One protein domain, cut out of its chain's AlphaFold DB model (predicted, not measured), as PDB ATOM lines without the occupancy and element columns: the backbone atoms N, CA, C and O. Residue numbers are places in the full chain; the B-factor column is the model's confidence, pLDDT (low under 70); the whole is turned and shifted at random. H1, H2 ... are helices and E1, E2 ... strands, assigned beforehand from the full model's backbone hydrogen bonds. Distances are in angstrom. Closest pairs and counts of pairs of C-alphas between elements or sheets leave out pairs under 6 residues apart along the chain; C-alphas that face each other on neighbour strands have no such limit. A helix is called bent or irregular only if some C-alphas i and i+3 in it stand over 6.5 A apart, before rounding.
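AT A GLANCE: This is residues 8 to 126 of the 229 residues of an uncharacterized protein of Ancylostoma duodenale (UniProt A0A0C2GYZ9). A long, loose rod has helices H3, H4 and H5 at one end, running up and down along its length, with short H2 beside H3. Toward the other end, strand E1 and short paired stretches, one of them in the tail after H5, make a small strand region, and H1 lies beyond it at the far end. The printed part has 119 residues, with five named helices and one named strand in the order H1, E1, H2, H3, H4, H5; the class is mostly helix, though under half of the residues are in named elements. The radius of gyration of the C-alphas is 19.0 A, and the spans are 61 by 24 by 19 A.

IN THESE COORDINATES: H1 is residues 13 to 18, from C-alpha 13 at (325.786, 291.541, 261.708). E1 is residues 36 to 39 and H2 residues 50 to 53. H3, residues 59 to 68, is 14.2 A long; H4, residues 77 to 92, 22.3 A; H5, residues 103 to 114, 16.5 A, ending at (308.685, 323.766, 246.718). H4 is irregular, but only just: C-alphas 79 and 82 are 6.7 A apart.

HOW THE PARTS SIT: H1 is apart from E1 and the other helices. E1 pairs with no named strand, but residues 38 to 39 pair antiparallel with residues 44 to 45, which pair antiparallel with residues 123 to 124. H2 touches H3, closest at the C-alphas of Ile 51 and Ala 65, 4.7 A. H3 and H4 form a helical hairpin, opposite ways at a shallow tilt of 17 degrees, closest at the C-alphas of Lys 59 and Thr 90, 6.9 A. H4 and H5 form another, at 8 degrees; residues 82 to 86 alone of H4 touch H5, closest at the C-alphas of Pro 82 and Leu 112, 7.2 A. H3 and H5 are apart. Every O i to N i+4 pair is within hydrogen-bond range in H1, H3 and H5, 10 of 12 in H4; H2 is too short for one.

THE WHOLE: The C-alphas farthest apart, of Ala 18 and Lys 94, are 61.2 A apart. The printed part has no cut, and the link from H1 to E1 is long, with 17 residues. Mean pLDDT of the printed part is 90.0; residue 126 is under 70.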
ATOM      1  N   PHE A   8     336.146 299.627 260.736       88.56
ATOM      2  CA  PHE A   8     335.385 298.730 259.881       88.56
ATOM      3  C   PHE A   8     333.915 298.672 260.297       88.56
ATOM      4  O   PHE A   8     333.570 298.641 261.485       88.56
ATOM      5  N   LEU A   9     333.056 298.612 259.281       87.56
ATOM      6  CA  LEU A   9     331.622 298.433 259.413       87.56
ATOM      7  C   LEU A   9     331.074 297.737 258.168       87.56
ATOM      8  O   LEU A   9     331.415 298.093 257.040       87.56
ATOM      9  N   CYS A  10     330.204 296.762 258.386       84.69
ATOM     10  CA  CYS A  10     329.494 296.014 257.362       84.69
ATOM     11  C   CYS A  10     327.981 296.140 257.587       84.69
ATOM     12  O   CYS A  10     327.524 296.386 258.701       84.69
ATOM     13  N   ASN A  11     327.196 295.919 256.537       85.00
ATOM     14  CA  ASN A  11     325.747 295.741 256.638       85.00
ATOM     15  C   ASN A  11     325.351 294.348 257.178       85.00
ATOM     16  O   ASN A  11     324.183 294.103 257.454       85.00
ATOM     17  N   SER A  12     326.309 293.427 257.345       85.94
ATOM     18  CA  SER A  12     326.093 292.102 257.936       85.94
ATOM     19  C   SER A  12     326.498 292.070 259.408       85.94
ATOM     20  O   SER A  12     327.667 292.263 259.753       85.94
ATOM     21  N   ALA A  13     325.542 291.740 260.280       86.75
ATOM     22  CA  ALA A  13     325.786 291.541 261.708       86.75
ATOM     23  C   ALA A  13     326.829 290.440 261.976       86.75
ATOM     24  O   ALA A  13     327.690 290.600 262.842       86.75
ATOM     25  N   LEU A  14     326.799 289.358 261.186       90.75
ATOM     26  CA  LEU A  14     327.760 288.258 261.282       90.75
ATOM     27  C   LEU A  14     329.183 288.763 261.025       90.75
ATOM     28  O   LEU A  14     330.075 288.535 261.840       90.75
ATOM     29  N   VAL A  15     329.388 289.519 259.944       88.50
ATOM     30  CA  VAL A  15     330.708 290.077 259.607       88.50
ATOM     31  C   VAL A  15     331.165 291.076 260.672       88.50
ATOM     32  O   VAL A  15     332.307 291.011 261.119       88.50
ATOM     33  N   ASN A  16     330.268 291.943 261.152       89.62
ATOM     34  CA  ASN A  16     330.578 292.883 262.234       89.62
ATOM     35  C   ASN A  16     331.034 292.179 263.517       89.62
ATOM     36  O   ASN A  16     331.942 292.663 264.192       89.62
ATOM     37  N   SER A  17     330.445 291.026 263.844       90.44
ATOM     38  CA  SER A  17     330.832 290.236 265.017       90.44
ATOM     39  C   SER A  17     332.217 289.588 264.882       90.44
ATOM     40  O   SER A  17     332.916 289.454 265.885       90.44
ATOM     41  N   ALA A  18     332.640 289.261 263.656       93.12
ATOM     42  CA  ALA A  18     333.941 288.655 263.371       93.12
ATOM     43  C   ALA A  18     335.105 289.666 263.383       93.12
ATOM     44  O   ALA A  18     336.256 289.281 263.573       93.12
ATOM     45  N   ILE A  19     334.826 290.960 263.198       90.88
ATOM     46  CA  ILE A  19     335.847 292.019 263.231       90.88
ATOM     47  C   ILE A  19     336.314 292.244 264.684       90.88
ATOM     48  O   ILE A  19     335.453 292.367 265.561       90.88
ATOM     49  N   PRO A  20     337.625 292.367 264.976       92.56
ATOM     50  CA  PRO A  20     338.115 292.706 266.314       92.56
ATOM     51  C   PRO A  20     337.530 294.022 266.835       92.56
ATOM     52  O   PRO A  20     337.442 295.009 266.107       92.56
ATOM     53  N   SER A  21     337.153 294.074 268.114       88.94
ATOM     54  CA  SER A  21     336.525 295.262 268.714       88.94
ATOM     55  C   SER A  21     337.384 296.530 268.615       88.94
ATOM     56  O   SER A  21     336.828 297.619 268.496       88.94
ATOM     57  N   SER A  22     338.716 296.397 268.599       90.06
ATOM     58  CA  SER A  22     339.664 297.506 268.407       90.06
ATOM     59  C   SER A  22     339.582 298.165 267.031       90.06
ATOM     60  O   SER A  22     339.997 299.320 266.883       90.06
ATOM     61  N   ASP A  23     339.067 297.429 266.045       90.88
ATOM     62  CA  ASP A  23     339.082 297.809 264.637       90.88
ATOM     63  C   ASP A  23     337.683 298.185 264.134       90.88
ATOM     64  O   ASP A  23     337.554 298.737 263.044       90.88
ATOM     65  N   ARG A  24     336.631 297.938 264.924       89.56
ATOM     66  CA  ARG A  24     335.255 298.354 264.613       89.56
ATOM     67  C   ARG A  24     335.096 299.868 264.700       89.56
ATOM     68  O   ARG A  24     335.790 300.555 265.453       89.56
ATOM     69  N   ILE A  25     334.124 300.392 263.960       87.75
ATOM     70  CA  ILE A  25     333.707 301.787 264.110       87.75
ATOM     71  C   ILE A  25     333.180 302.052 265.528       87.75
ATOM     72  O   ILE A  25     332.418 301.265 266.088       87.75
ATOM     73  N   ARG A  26     333.575 303.186 266.117       82.75
ATOM     74  CA  ARG A  26     333.147 303.569 267.477       82.75
ATOM     75  C   ARG A  26     331.709 304.074 267.522       82.75
ATOM     76  O   ARG A  26     331.029 303.897 268.525       82.75
ATOM     77  N   ASN A  27     331.263 304.731 266.450       81.62
ATOM     78  CA  ASN A  27     329.934 305.319 266.349       81.62
ATOM     79  C   ASN A  27     329.283 304.951 265.009       81.62
ATOM     80  O   ASN A  27     329.469 305.636 264.004       81.62
ATOM     81  N   ALA A  28     328.497 303.875 265.014       76.88
ATOM     82  CA  ALA A  28     327.759 303.409 263.840       76.88
ATOM     83  C   ALA A  28     326.534 304.282 263.488       76.88
ATOM     84  O   ALA A  28     325.915 304.070 262.451       76.88
ATOM     85  N   ILE A  29     326.182 305.276 264.317       75.69
ATOM     86  CA  ILE A  29     324.990 306.120 264.121       75.69
ATOM     87  C   ILE A  29     325.253 307.223 263.083       75.69
ATOM     88  O   ILE A  29     324.342 307.651 262.379       75.69
ATOM     89  N   SER A  30     326.501 307.690 262.954       80.25
ATOM     90  CA  SER A  30     326.873 308.795 262.059       80.25
ATOM     91  C   SER A  30     328.002 308.393 261.112       80.25
ATOM     92  O   SER A  30     329.113 308.928 261.171       80.25
ATOM     93  N   VAL A  31     327.705 307.462 260.209       89.06
ATOM     94  CA  VAL A  31     328.670 306.966 259.222       89.06
ATOM     95  C   VAL A  31     328.487 307.693 257.902       89.06
ATOM     96  O   VAL A  31     327.369 307.987 257.471       89.06
ATOM     97  N   LYS A  32     329.605 308.010 257.251       87.31
ATOM     98  CA  LYS A  32     329.618 308.667 255.947       87.31
ATOM     99  C   LYS A  32     330.399 307.831 254.952       87.31
ATOM    100  O   LYS A  32     331.473 307.330 255.268       87.31
ATOM    101  N   LEU A  33     329.901 307.770 253.727       81.31
ATOM    102  CA  LEU A  33     330.607 307.236 252.577       81.31
ATOM    103  C   LEU A  33     330.855 308.374 251.589       81.31
ATOM    104  O   LEU A  33     329.919 309.050 251.171       81.31
ATOM    105  N   LEU A  34     332.123 308.616 251.244       79.56
ATOM    106  CA  LEU A  34     332.529 309.744 250.390       79.56
ATOM    107  C   LEU A  34     332.013 311.108 250.893       79.56
ATOM    108  O   LEU A  34     331.771 312.008 250.100       79.56
ATOM    109  N   GLY A  35     331.818 311.257 252.207       83.94
ATOM    110  CA  GLY A  35     331.279 312.473 252.829       83.94
ATOM    111  C   GLY A  35     329.747 312.581 252.857       83.94
ATOM    112  O   GLY A  35     329.236 313.510 253.483       83.94
ATOM    113  N   ILE A  36     329.018 311.635 252.256       86.69
ATOM    114  CA  ILE A  36     327.549 311.548 252.279       86.69
ATOM    115  C   ILE A  36     327.112 310.588 253.398       86.69
ATOM    116  O   ILE A  36     327.741 309.539 253.544       86.69
ATOM    117  N   PRO A  37     326.066 310.887 254.190       90.50
ATOM    118  CA  PRO A  37     325.560 309.948 255.188       90.50
ATOM    119  C   PRO A  37     325.121 308.607 254.573       90.50
ATOM    120  O   PRO A  37     324.459 308.562 253.536       90.50
ATOM    121  N   TRP A  38     325.480 307.513 255.237       90.06
ATOM    122  CA  TRP A  38     325.152 306.146 254.835       90.06
ATOM    123  C   TRP A  38     324.443 305.436 255.987       90.06
ATOM    124  O   TRP A  38     324.883 305.531 257.130       90.06
ATOM    125  N   LYS A  39     323.342 304.744 255.679       89.06
ATOM    126  CA  LYS A  39     322.608 303.851 256.579       89.06
ATOM    127  C   LYS A  39     323.095 302.418 256.339       89.06
ATOM    128  O   LYS A  39     322.691 301.831 255.332       89.06
ATOM    129  N   PRO A  40     323.939 301.853 257.222       86.88
ATOM    130  CA  PRO A  40     324.576 300.557 256.997       86.88
ATOM    131  C   PRO A  40     323.572 299.409 256.929       86.88
ATOM    132  O   PRO A  40     323.641 298.607 256.006       86.88
ATOM    133  N   ASP A  41     322.600 299.380 257.843       85.56
ATOM    134  CA  ASP A  41     321.643 298.272 257.972       85.56
ATOM    135  C   ASP A  41     320.782 298.082 256.716       85.56
ATOM    136  O   ASP A  41     320.484 296.962 256.313       85.56
ATOM    137  N   LEU A  42     320.412 299.193 256.073       87.38
ATOM    138  CA  LEU A  42     319.617 299.205 254.840       87.38
ATOM    139  C   LEU A  42     320.477 299.308 253.576       87.38
ATOM    140  O   LEU A  42     319.947 299.305 252.470       87.38
ATOM    141  N   ASP A  43     321.787 299.470 253.733       87.44
ATOM    142  CA  ASP A  43     322.742 299.776 252.674       87.44
ATOM    143  C   ASP A  43     322.321 300.926 251.729       87.44
ATOM    144  O   ASP A  43     322.411 300.846 250.499       87.44
ATOM    145  N   THR A  44     321.845 302.029 252.309       89.25
ATOM    146  CA  THR A  44     321.333 303.187 251.558       89.25
ATOM    147  C   THR A  44     322.097 304.467 251.871       89.25
ATOM    148  O   THR A  44     322.518 304.716 252.999       89.25
ATOM    149  N   LEU A  45     322.284 305.308 250.858       89.00
ATOM    150  CA  LEU A  45     322.798 306.663 250.996       89.00
ATOM    151  C   LEU A  45     321.640 307.611 251.306       89.00
ATOM    152  O   LEU A  45     320.592 307.555 250.666       89.00
ATOM    153  N   VAL A  46     321.842 308.501 252.270       88.75
ATOM    154  CA  VAL A  46     320.912 309.594 252.574       88.75
ATOM    155  C   VAL A  46     321.505 310.862 251.996       88.75
ATOM    156  O   VAL A  46     322.681 311.133 252.221       88.75
ATOM    157  N   ILE A  47     320.709 311.644 251.271       85.38
ATOM    158  CA  ILE A  47     321.192 312.863 250.625       85.38
ATOM    159  C   ILE A  47     320.567 314.086 251.305       85.38
ATOM    160  O   ILE A  47     319.406 314.391 251.039       85.38
ATOM    161  N   PRO A  48     321.316 314.792 252.174       86.94
ATOM    162  CA  PRO A  48     320.817 315.994 252.826       86.94
ATOM    163  C   PRO A  48     320.744 317.154 251.829       86.94
ATOM    164  O   PRO A  48     321.760 317.546 251.247       86.94
ATOM    165  N   LEU A  49     319.571 317.757 251.691       89.69
ATOM    166  CA  LEU A  49     319.317 318.968 250.918       89.69
ATOM    167  C   LEU A  49     319.416 320.204 251.811       89.69
ATOM    168  O   LEU A  49     318.450 320.927 252.045       89.69
ATOM    169  N   LYS A  50     320.637 320.506 252.263       91.12
ATOM    170  CA  LYS A  50     320.893 321.670 253.128       91.12
ATOM    171  C   LYS A  50     320.413 322.991 252.527       91.12
ATOM    172  O   LYS A  50     320.053 323.878 253.295       91.12
ATOM    173  N   ILE A  51     320.382 323.097 251.195       92.75
ATOM    174  CA  ILE A  51     319.857 324.244 250.440       92.75
ATOM    175  C   ILE A  51     318.452 324.679 250.889       92.75
ATOM    176  O   ILE A  51     318.196 325.879 250.923       92.75
ATOM    177  N   VAL A  52     317.587 323.738 251.292       92.00
ATOM    178  CA  VAL A  52     316.200 324.005 251.726       92.00
ATOM    179  C   VAL A  52     316.158 324.844 253.007       92.00
ATOM    180  O   VAL A  52     315.264 325.664 253.189       92.00
ATOM    181  N   HIS A  53     317.171 324.704 253.864       92.88
ATOM    182  CA  HIS A  53     317.246 325.375 255.165       92.88
ATOM    183  C   HIS A  53     318.087 326.653 255.147       92.88
ATOM    184  O   HIS A  53     318.286 327.275 256.191       92.88
ATOM    185  N   GLN A  54     318.649 327.033 253.996       94.06
ATOM    186  CA  GLN A  54     319.492 328.223 253.907       94.06
ATOM    187  C   GLN A  54     318.649 329.459 253.572       94.06
ATOM    188  O   GLN A  54     317.938 329.460 252.567       94.06
ATOM    189  N   PRO A  55     318.757 330.547 254.356       94.75
ATOM    190  CA  PRO A  55     318.108 331.799 254.005       94.75
ATOM    191  C   PRO A  55     318.762 332.395 252.755       94.75
ATOM    192  O   PRO A  55     319.991 332.428 252.635       94.75
ATOM    193  N   VAL A  56     317.935 332.897 251.838       97.25
ATOM    194  CA  VAL A  56     318.385 333.511 250.586       97.25
ATOM    195  C   VAL A  56     317.719 334.862 250.394       97.25
ATOM    196  O   VAL A  56     316.496 334.975 250.386       97.25
ATOM    197  N   SER A  57     318.555 335.882 250.229       97.25
ATOM    198  CA  SER A  57     318.145 337.266 249.982       97.25
ATOM    199  C   SER A  57     319.000 337.975 248.935       97.25
ATOM    200  O   SER A  57     318.606 339.028 248.453       97.25
ATOM    201  N   THR A  58     320.155 337.413 248.581       98.06
ATOM    202  CA  THR A  58     321.161 338.016 247.698       98.06
ATOM    203  C   THR A  58     321.816 336.950 246.828       98.06
ATOM    204  O   THR A  58     321.770 335.751 247.129       98.06
ATOM    205  N   LYS A  59     322.534 337.372 245.783       97.44
ATOM    206  CA  LYS A  59     323.314 336.461 244.929       97.44
ATOM    207  C   LYS A  59     324.331 335.638 245.726       97.44
ATOM    208  O   LYS A  59     324.486 334.441 245.480       97.44
ATOM    209  N   ARG A  60     325.007 336.250 246.708       97.44
ATOM    210  CA  ARG A  60     325.969 335.555 247.580       97.44
ATOM    211  C   ARG A  60     325.292 334.489 248.435       97.44
ATOM    212  O   ARG A  60     325.806 333.376 248.533       97.44
ATOM    213  N   THR A  61     324.156 334.812 249.051       97.75
ATOM    214  CA  THR A  61     323.432 333.859 249.908       97.75
ATOM    215  C   THR A  61     322.812 332.724 249.091       97.75
ATOM    216  O   THR A  61     322.916 331.575 249.510       97.75
ATOM    217  N   ALA A  62     322.316 332.994 247.879       97.06
ATOM    218  CA  ALA A  62     321.851 331.969 246.938       97.06
ATOM    219  C   ALA A  62     322.966 330.996 246.525       97.06
ATOM    220  O   ALA A  62     322.789 329.778 246.560       97.06
ATOM    221  N   LEU A  63     324.147 331.519 246.172       96.25
ATOM    222  CA  LEU A  63     325.295 330.681 245.821       96.25
ATOM    223  C   LEU A  63     325.766 329.848 247.020       96.25
ATOM    224  O   LEU A  63     326.020 328.656 246.874       96.25
ATOM    225  N   ARG A  64     325.823 330.449 248.217       96.56
ATOM    226  CA  ARG A  64     326.132 329.733 249.461       96.56
ATOM    227  C   ARG A  64     325.126 328.613 249.724       96.56
ATOM    228  O   ARG A  64     325.536 327.513 250.089       96.56
ATOM    229  N   ALA A  65     323.836 328.882 249.525       95.75
ATOM    230  CA  ALA A  65     322.779 327.896 249.678       95.75
ATOM    231  C   ALA A  65     322.976 326.720 248.717       95.75
ATOM    232  O   ALA A  65     323.021 325.571 249.159       95.75
ATOM    233  N   LEU A  66     323.211 327.004 247.433       94.19
ATOM    234  CA  LEU A  66     323.496 325.987 246.423       94.19
ATOM    235  C   LEU A  66     324.727 325.139 246.776       94.19
ATOM    236  O   LEU A  66     324.682 323.915 246.685       94.19
ATOM    237  N   SER A  67     325.822 325.771 247.202       91.50
ATOM    238  CA  SER A  67     327.060 325.077 247.571       91.50
ATOM    239  C   SER A  67     326.976 324.308 248.893       91.50
ATOM    240  O   SER A  67     327.852 323.490 249.170       91.50
ATOM    241  N   SER A  68     325.952 324.549 249.718       92.56
ATOM    242  CA  SER A  68     325.775 323.845 250.995       92.56
ATOM    243  C   SER A  68     325.372 322.377 250.816       92.56
ATOM    244  O   SER A  68     325.674 321.543 251.675       92.56
ATOM    245  N   THR A  69     324.732 322.049 249.692       89.75
ATOM    246  CA  THR A  69     324.346 320.684 249.330       89.75
ATOM    247  C   THR A  69     325.510 320.001 248.609       89.75
ATOM    248  O   THR A  69     325.852 320.338 247.476       89.75
ATOM    249  N   PHE A  70     326.137 319.034 249.277       86.19
ATOM    250  CA  PHE A  70     327.292 318.308 248.754       86.19
ATOM    251  C   PHE A  70     326.854 317.111 247.895       86.19
ATOM    252  O   PHE A  70     326.237 316.180 248.405       86.19
ATOM    253  N   ASP A  71     327.207 317.121 246.604       83.81
ATOM    254  CA  ASP A  71     326.852 316.072 245.634       83.81
ATOM    255  C   ASP A  71     328.079 315.584 244.832       83.81
ATOM    256  O   ASP A  71     328.246 315.913 243.651       83.81
ATOM    257  N   PRO A  72     328.984 314.807 245.452       79.69
ATOM    258  CA  PRO A  72     330.183 314.298 244.786       79.69
ATOM    259  C   PRO A  72     329.866 313.275 243.684       79.69
ATOM    260  O   PRO A  72     330.684 313.061 242.789       79.69
ATOM    261  N   LEU A  73     328.689 312.643 243.738       76.88
ATOM    262  CA  LEU A  73     328.270 311.589 242.812       76.88
ATOM    263  C   LEU A  73     327.453 312.139 241.632       76.88
ATOM    264  O   LEU A  73     327.319 311.472 240.608       76.88
ATOM    265  N   GLY A  74     326.979 313.384 241.714       79.75
ATOM    266  CA  GLY A  74     326.165 314.008 240.677       79.75
ATOM    267  C   GLY A  74     324.712 313.530 240.665       79.75
ATOM    268  O   GLY A  74     324.065 313.661 239.627       79.75
ATOM    269  N   LEU A  75     324.224 312.960 241.767       80.81
ATOM    270  CA  LEU A  75     322.870 312.409 241.891       80.81
ATOM    271  C   LEU A  75     321.802 313.503 241.890       80.81
ATOM    272  O   LEU A  75     320.668 313.263 241.489       80.81
ATOM    273  N   LEU A  76     322.171 314.712 242.309       85.31
ATOM    274  CA  LEU A  76     321.255 315.831 242.475       85.31
ATOM    275  C   LEU A  76     321.264 316.789 241.289       85.31
ATOM    276  O   LEU A  76     320.610 317.825 241.338       85.31
ATOM    277  N   VAL A  77     322.000 316.483 240.218       85.81
ATOM    278  CA  VAL A  77     322.123 317.371 239.053       85.81
ATOM    279  C   VAL A  77     320.763 317.824 238.497       85.81
ATOM    280  O   VAL A  77     320.641 319.029 238.272       85.81
ATOM    281  N   PRO A  78     319.744 316.954 238.322       84.25
ATOM    282  CA  PRO A  78     318.426 317.387 237.849       84.25
ATOM    283  C   PRO A  78     317.762 318.418 238.771       84.25
ATOM    284  O   PRO A  78     317.151 319.365 238.291       84.25
ATOM    285  N   PHE A  79     317.956 318.280 240.085       86.31
ATOM    286  CA  PHE A  79     317.386 319.165 241.100       86.31
ATOM    287  C   PHE A  79     318.176 320.468 241.261       86.31
ATOM    288  O   PHE A  79     317.597 321.525 241.466       86.31
ATOM    289  N   LEU A  80     319.507 320.422 241.145       89.56
ATOM    290  CA  LEU A  80     320.385 321.577 241.365       89.56
ATOM    291  C   LEU A  80     320.613 322.424 240.104       89.56
ATOM    292  O   LEU A  80     321.062 323.567 240.205       89.56
ATOM    293  N   ALA A  81     320.344 321.891 238.909       91.69
ATOM    294  CA  ALA A  81     320.510 322.631 237.658       91.69
ATOM    295  C   ALA A  81     319.612 323.885 237.571       91.69
ATOM    296  O   ALA A  81     320.159 324.945 237.252       91.69
ATOM    297  N   PRO A  82     318.311 323.847 237.925       94.44
ATOM    298  CA  PRO A  82     317.469 325.045 237.963       94.44
ATOM    299  C   PRO A  82     318.024 326.164 238.856       94.44
ATOM    300  O   PRO A  82     318.012 327.326 238.460       94.44
ATOM    301  N   PHE A  83     318.614 325.835 240.009       95.25
ATOM    302  CA  PHE A  83     319.259 326.824 240.885       95.25
ATOM    303  C   PHE A  83     320.499 327.456 240.243       95.25
ATOM    304  O   PHE A  83     320.763 328.643 240.428       95.25
ATOM    305  N   LYS A  84     321.261 326.693 239.451       94.31
ATOM    306  CA  LYS A  84     322.387 327.241 238.675       94.31
ATOM    307  C   LYS A  84     321.905 328.200 237.592       94.31
ATOM    308  O   LYS A  84     322.547 329.228 237.384       94.31
ATOM    309  N   VAL A  85     320.787 327.884 236.937       96.31
ATOM    310  CA  VAL A  85     320.142 328.778 235.963       96.31
ATOM    311  C   VAL A  85     319.632 330.041 236.656       96.31
ATOM    312  O   VAL A  85     319.939 331.138 236.199       96.31
ATOM    313  N   PHE A  86     318.971 329.913 237.811       97.19
ATOM    314  CA  PHE A  86     318.567 331.058 238.631       97.19
ATOM    315  C   PHE A  86     319.758 331.967 238.933       97.19
ATOM    316  O   PHE A  86     319.709 333.162 238.646       97.19
ATOM    317  N   ILE A  87     320.859 331.396 239.444       96.50
ATOM    318  CA  ILE A  87     322.079 332.155 239.715       96.50
ATOM    319  C   ILE A  87     322.542 332.833 238.431       96.50
ATOM    320  O   ILE A  87     322.738 334.039 238.479       96.50
ATOM    321  N   GLN A  88     322.652 332.122 237.300       96.81
ATOM    322  CA  GLN A  88     323.035 332.689 236.000       96.81
ATOM    323  C   GLN A  88     322.187 333.916 235.624       96.81
ATOM    324  O   GLN A  88     322.736 334.932 235.195       96.81
ATOM    325  N   ASP A  89     320.874 333.858 235.819       97.00
ATOM    326  CA  ASP A  89     319.973 334.966 235.501       97.00
ATOM    327  C   ASP A  89     320.213 336.192 236.386       97.00
ATOM    328  O   ASP A  89     320.140 337.316 235.891       97.00
ATOM    329  N   THR A  90     320.604 336.009 237.654       96.38
ATOM    330  CA  THR A  90     320.986 337.149 238.510       96.38
ATOM    331  C   THR A  90     322.203 337.909 237.963       96.38
ATOM    332  O   THR A  90     322.283 339.126 238.119       96.38
ATOM    333  N   TRP A  91     323.122 337.234 237.252       94.19
ATOM    334  CA  TRP A  91     324.236 337.903 236.563       94.19
ATOM    335  C   TRP A  91     323.747 338.717 235.368       94.19
ATOM    336  O   TRP A  91     324.215 339.836 235.166       94.19
ATOM    337  N   LYS A  92     322.783 338.192 234.601       95.56
ATOM    338  CA  LYS A  92     322.181 338.907 233.460       95.56
ATOM    339  C   LYS A  92     321.424 340.156 233.921       95.56
ATOM    340  O   LYS A  92     321.517 341.192 233.273       95.56
ATOM    341  N   LYS A  93     320.751 340.072 235.075       94.81
ATOM    342  CA  LYS A  93     320.098 341.201 235.761       94.81
ATOM    343  C   LYS A  93     321.085 342.193 236.405       94.81
ATOM    344  O   LYS A  93     320.656 343.212 236.927       94.81
ATOM    345  N   LYS A  94     322.397 341.929 236.346       96.00
ATOM    346  CA  LYS A  94     323.477 342.775 236.890       96.00
ATOM    347  C   LYS A  94     323.431 343.002 238.411       96.00
ATOM    348  O   LYS A  94     324.034 343.963 238.885       96.00
ATOM    349  N   TYR A  95     322.816 342.097 239.178       96.00
ATOM    350  CA  TYR A  95     322.917 342.121 240.642       96.00
ATOM    351  C   TYR A  95     324.383 342.035 241.086       96.00
ATOM    352  O   TYR A  95     325.137 341.169 240.616       96.00
ATOM    353  N   GLN A  96     324.787 342.869 242.041       96.81
ATOM    354  CA  GLN A  96     326.020 342.686 242.799       96.81
ATOM    355  C   GLN A  96     325.878 341.530 243.796       96.81
ATOM    356  O   GLN A  96     324.848 340.862 243.890       96.81
ATOM    357  N   TRP A  97     326.962 341.195 244.494       95.81
ATOM    358  CA  TRP A  97     326.976 340.051 245.411       95.81
ATOM    359  C   TRP A  97     325.974 340.172 246.559       95.81
ATOM    360  O   TRP A  97     325.372 339.163 246.933       95.81
ATOM    361  N   ASP A  98     325.814 341.383 247.082       97.00
ATOM    362  CA  ASP A  98     325.051 341.672 248.295       97.00
ATOM    363  C   ASP A  98     323.789 342.509 248.021       97.00
ATOM    364  O   ASP A  98     323.086 342.873 248.960       97.00
ATOM    365  N   ASP A  99     323.471 342.764 246.748       97.44
ATOM    366  CA  ASP A  99     322.220 343.424 246.380       97.44
ATOM    367  C   ASP A  99     321.029 342.531 246.766       97.44
ATOM    368  O   ASP A  99     321.050 341.323 246.479       97.44
ATOM    369  N   PRO A 100     319.992 343.099 247.407       97.75
ATOM    370  CA  PRO A 100     318.798 342.350 247.753       97.75
ATOM    371  C   PRO A 100     318.025 341.975 246.489       97.75
ATOM    372  O   PRO A 100     317.835 342.797 245.594       97.75
ATOM    373  N   PHE A 101     317.544 340.737 246.434       98.12
ATOM    374  CA  PHE A 101     316.642 340.293 245.380       98.12
ATOM    375  C   PHE A 101     315.294 341.005 245.456       98.12
ATOM    376  O   PHE A 101     314.748 341.241 246.538       98.12
ATOM    377  N   ASP A 102     314.735 341.294 244.284       96.94
ATOM    378  CA  ASP A 102     313.354 341.732 244.154       96.94
ATOM    379  C   ASP A 102     312.358 340.631 244.587       96.94
ATOM    380  O   ASP A 102     312.699 339.469 244.842       96.94
ATOM    381  N   LYS A 103     311.080 341.008 244.694       96.94
ATOM    382  CA  LYS A 103     310.016 340.084 245.115       96.94
ATOM    383  C   LYS A 103     309.838 338.912 244.143       96.94
ATOM    384  O   LYS A 103     309.441 337.834 244.582       96.94
ATOM    385  N   GLU A 104     310.114 339.119 242.859       97.06
ATOM    386  CA  GLU A 104     309.945 338.115 241.809       97.06
ATOM    387  C   GLU A 104     311.019 337.025 241.920       97.06
ATOM    388  O   GLU A 104     310.699 335.838 241.923       97.06
ATOM    389  N   ASP A 105     312.283 337.404 242.102       97.31
ATOM    390  CA  ASP A 105     313.398 336.476 242.275       97.31
ATOM    391  C   ASP A 105     313.314 335.728 243.611       97.31
ATOM    392  O   ASP A 105     313.591 334.527 243.657       97.31
ATOM    393  N   LEU A 106     312.863 336.386 244.687       97.12
ATOM    394  CA  LEU A 106     312.570 335.708 245.956       97.12
ATOM    395  C   LEU A 106     311.452 334.670 245.803       97.12
ATOM    396  O   LEU A 106     311.551 333.570 246.349       97.12
ATOM    397  N   PHE A 107     310.392 335.005 245.065       96.88
ATOM    398  CA  PHE A 107     309.309 334.070 244.775       96.88
ATOM    399  C   PHE A 107     309.794 332.905 243.907       96.88
ATOM    400  O   PHE A 107     309.540 331.749 244.237       96.88
ATOM    401  N   ARG A 108     310.575 333.185 242.860       96.62
ATOM    402  CA  ARG A 108     311.159 332.170 241.978       96.62
ATOM    403  C   ARG A 108     312.078 331.212 242.733       96.62
ATOM    404  O   ARG A 108     311.989 330.008 242.523       96.62
ATOM    405  N   TRP A 109     312.918 331.712 243.642       96.19
ATOM    406  CA  TRP A 109     313.747 330.858 244.499       96.19
ATOM    407  C   TRP A 109     312.897 329.930 245.377       96.19
ATOM    408  O   TRP A 109     313.176 328.737 245.458       96.19
ATOM    409  N   LYS A 110     311.834 330.456 246.003       95.00
ATOM    410  CA  LYS A 110     310.896 329.648 246.801       95.00
ATOM    411  C   LYS A 110     310.188 328.590 245.959       95.00
ATOM    412  O   LYS A 110     310.051 327.464 246.417       95.00
ATOM    413  N   LEU A 111     309.792 328.933 244.735       95.19
ATOM    414  CA  LEU A 111     309.160 327.999 243.807       95.19
ATOM    415  C   LEU A 111     310.095 326.826 243.473       95.19
ATOM    416  O   LEU A 111     309.667 325.681 243.518       95.19
ATOM    417  N   LEU A 112     311.382 327.097 243.228       93.69
ATOM    418  CA  LEU A 112     312.384 326.045 242.994       93.69
ATOM    419  C   LEU A 112     312.568 325.106 244.195       93.69
ATOM    420  O   LEU A 112     312.959 323.954 244.014       93.69
ATOM    421  N   LEU A 113     312.327 325.596 245.412       92.88
ATOM    422  CA  LEU A 113     312.399 324.793 246.631       92.88
ATOM    423  C   LEU A 113     311.121 323.992 246.903       92.88
ATOM    424  O   LEU A 113     311.198 323.046 247.680       92.88
ATOM    425  N   GLN A 114     309.972 324.347 246.314       89.25
ATOM    426  CA  GLN A 114     308.685 323.766 246.718       89.25
ATOM    427  C   GLN A 114     308.644 322.242 246.504       89.25
ATOM    428  O   GLN A 114     308.022 321.532 247.284       89.25
ATOM    429  N   ASP A 115     309.311 321.761 245.450       80.81
ATOM    430  CA  ASP A 115     309.299 320.351 245.050       80.81
ATOM    431  C   ASP A 115     310.460 319.559 245.692       80.81
ATOM    432  O   ASP A 115     310.714 318.408 245.332       80.81
ATOM    433  N   LEU A 116     311.211 320.178 246.614       86.06
ATOM    434  CA  LEU A 116     312.340 319.564 247.304       86.06
ATOM    435  C   LEU A 116     312.000 319.257 248.762       86.06
ATOM    436  O   LEU A 116     311.946 320.148 249.607       86.06
ATOM    437  N   GLU A 117     311.877 317.970 249.073       82.88
ATOM    438  CA  GLU A 117     311.781 317.482 250.450       82.88
ATOM    439  C   GLU A 117     313.166 317.100 250.995       82.88
ATOM    440  O   GLU A 117     313.949 316.420 250.326       82.88
ATOM    441  N   ASP A 118     313.476 317.534 252.223       83.00
ATOM    442  CA  ASP A 118     314.705 317.173 252.937       83.00
ATOM    443  C   ASP A 118     314.407 316.258 254.142       83.00
ATOM    444  O   ASP A 118     313.605 316.633 255.000       83.00
ATOM    445  N   PRO A 119     315.089 315.104 254.278       81.75
ATOM    446  CA  PRO A 119     316.004 314.515 253.301       81.75
ATOM    447  C   PRO A 119     315.257 313.911 252.111       81.75
ATOM    448  O   PRO A 119     314.142 313.414 252.253       81.75
ATOM    449  N   LEU A 120     315.926 313.852 250.958       83.38
ATOM    450  CA  LEU A 120     315.424 313.056 249.839       83.38
ATOM    451  C   LEU A 120     315.305 311.577 250.237       83.38
ATOM    452  O   LEU A 120     316.079 311.105 251.087       83.38
ATOM    453  N   PRO A 121     314.409 310.813 249.578       84.44
ATOM    454  CA  PRO A 121     314.339 309.369 249.739       84.44
ATOM    455  C   PRO A 121     315.722 308.731 249.620       84.44
ATOM    456  O   PRO A 121     316.506 309.039 248.718       84.44
ATOM    457  N   SER A 122     316.038 307.844 250.562       86.75
ATOM    458  CA  SER A 122     317.342 307.196 250.603       86.75
ATOM    459  C   SER A 122     317.555 306.332 249.362       86.75
ATOM    460  O   SER A 122     316.672 305.568 248.975       86.75
ATOM    461  N   ILE A 123     318.740 306.415 248.765       85.56
ATOM    462  CA  ILE A 123     319.066 305.722 247.518       85.56
ATOM    463  C   ILE A 123     319.892 304.477 247.852       85.56
ATOM    464  O   ILE A 123     320.882 304.603 248.576       85.56
ATOM    465  N   PRO A 124     319.553 303.278 247.341       85.94
ATOM    466  CA  PRO A 124     320.401 302.101 247.502       85.94
ATOM    467  C   PRO A 124     321.827 302.400 247.041       85.94
ATOM    468  O   PRO A 124     322.036 302.927 245.947       85.94
ATOM    469  N   ARG A 125     322.831 302.068 247.860       78.38
ATOM    470  CA  ARG A 125     324.229 302.412 247.558       78.38
ATOM    471  C   ARG A 125     324.698 301.801 246.230       78.38
ATOM    472  O   ARG A 125     325.428 302.447 245.484       78.38
ATOM    473  N   CYS A 126     324.229 300.595 245.910       69.69
ATOM    474  CA  CYS A 126     324.509 299.898 244.651       69.69
ATOM    475  C   CYS A 126     323.638 300.343 243.459       69.69
ATOM    476  O   CYS A 126     323.756 299.766 242.381       69.69
TER     477      CYS A 126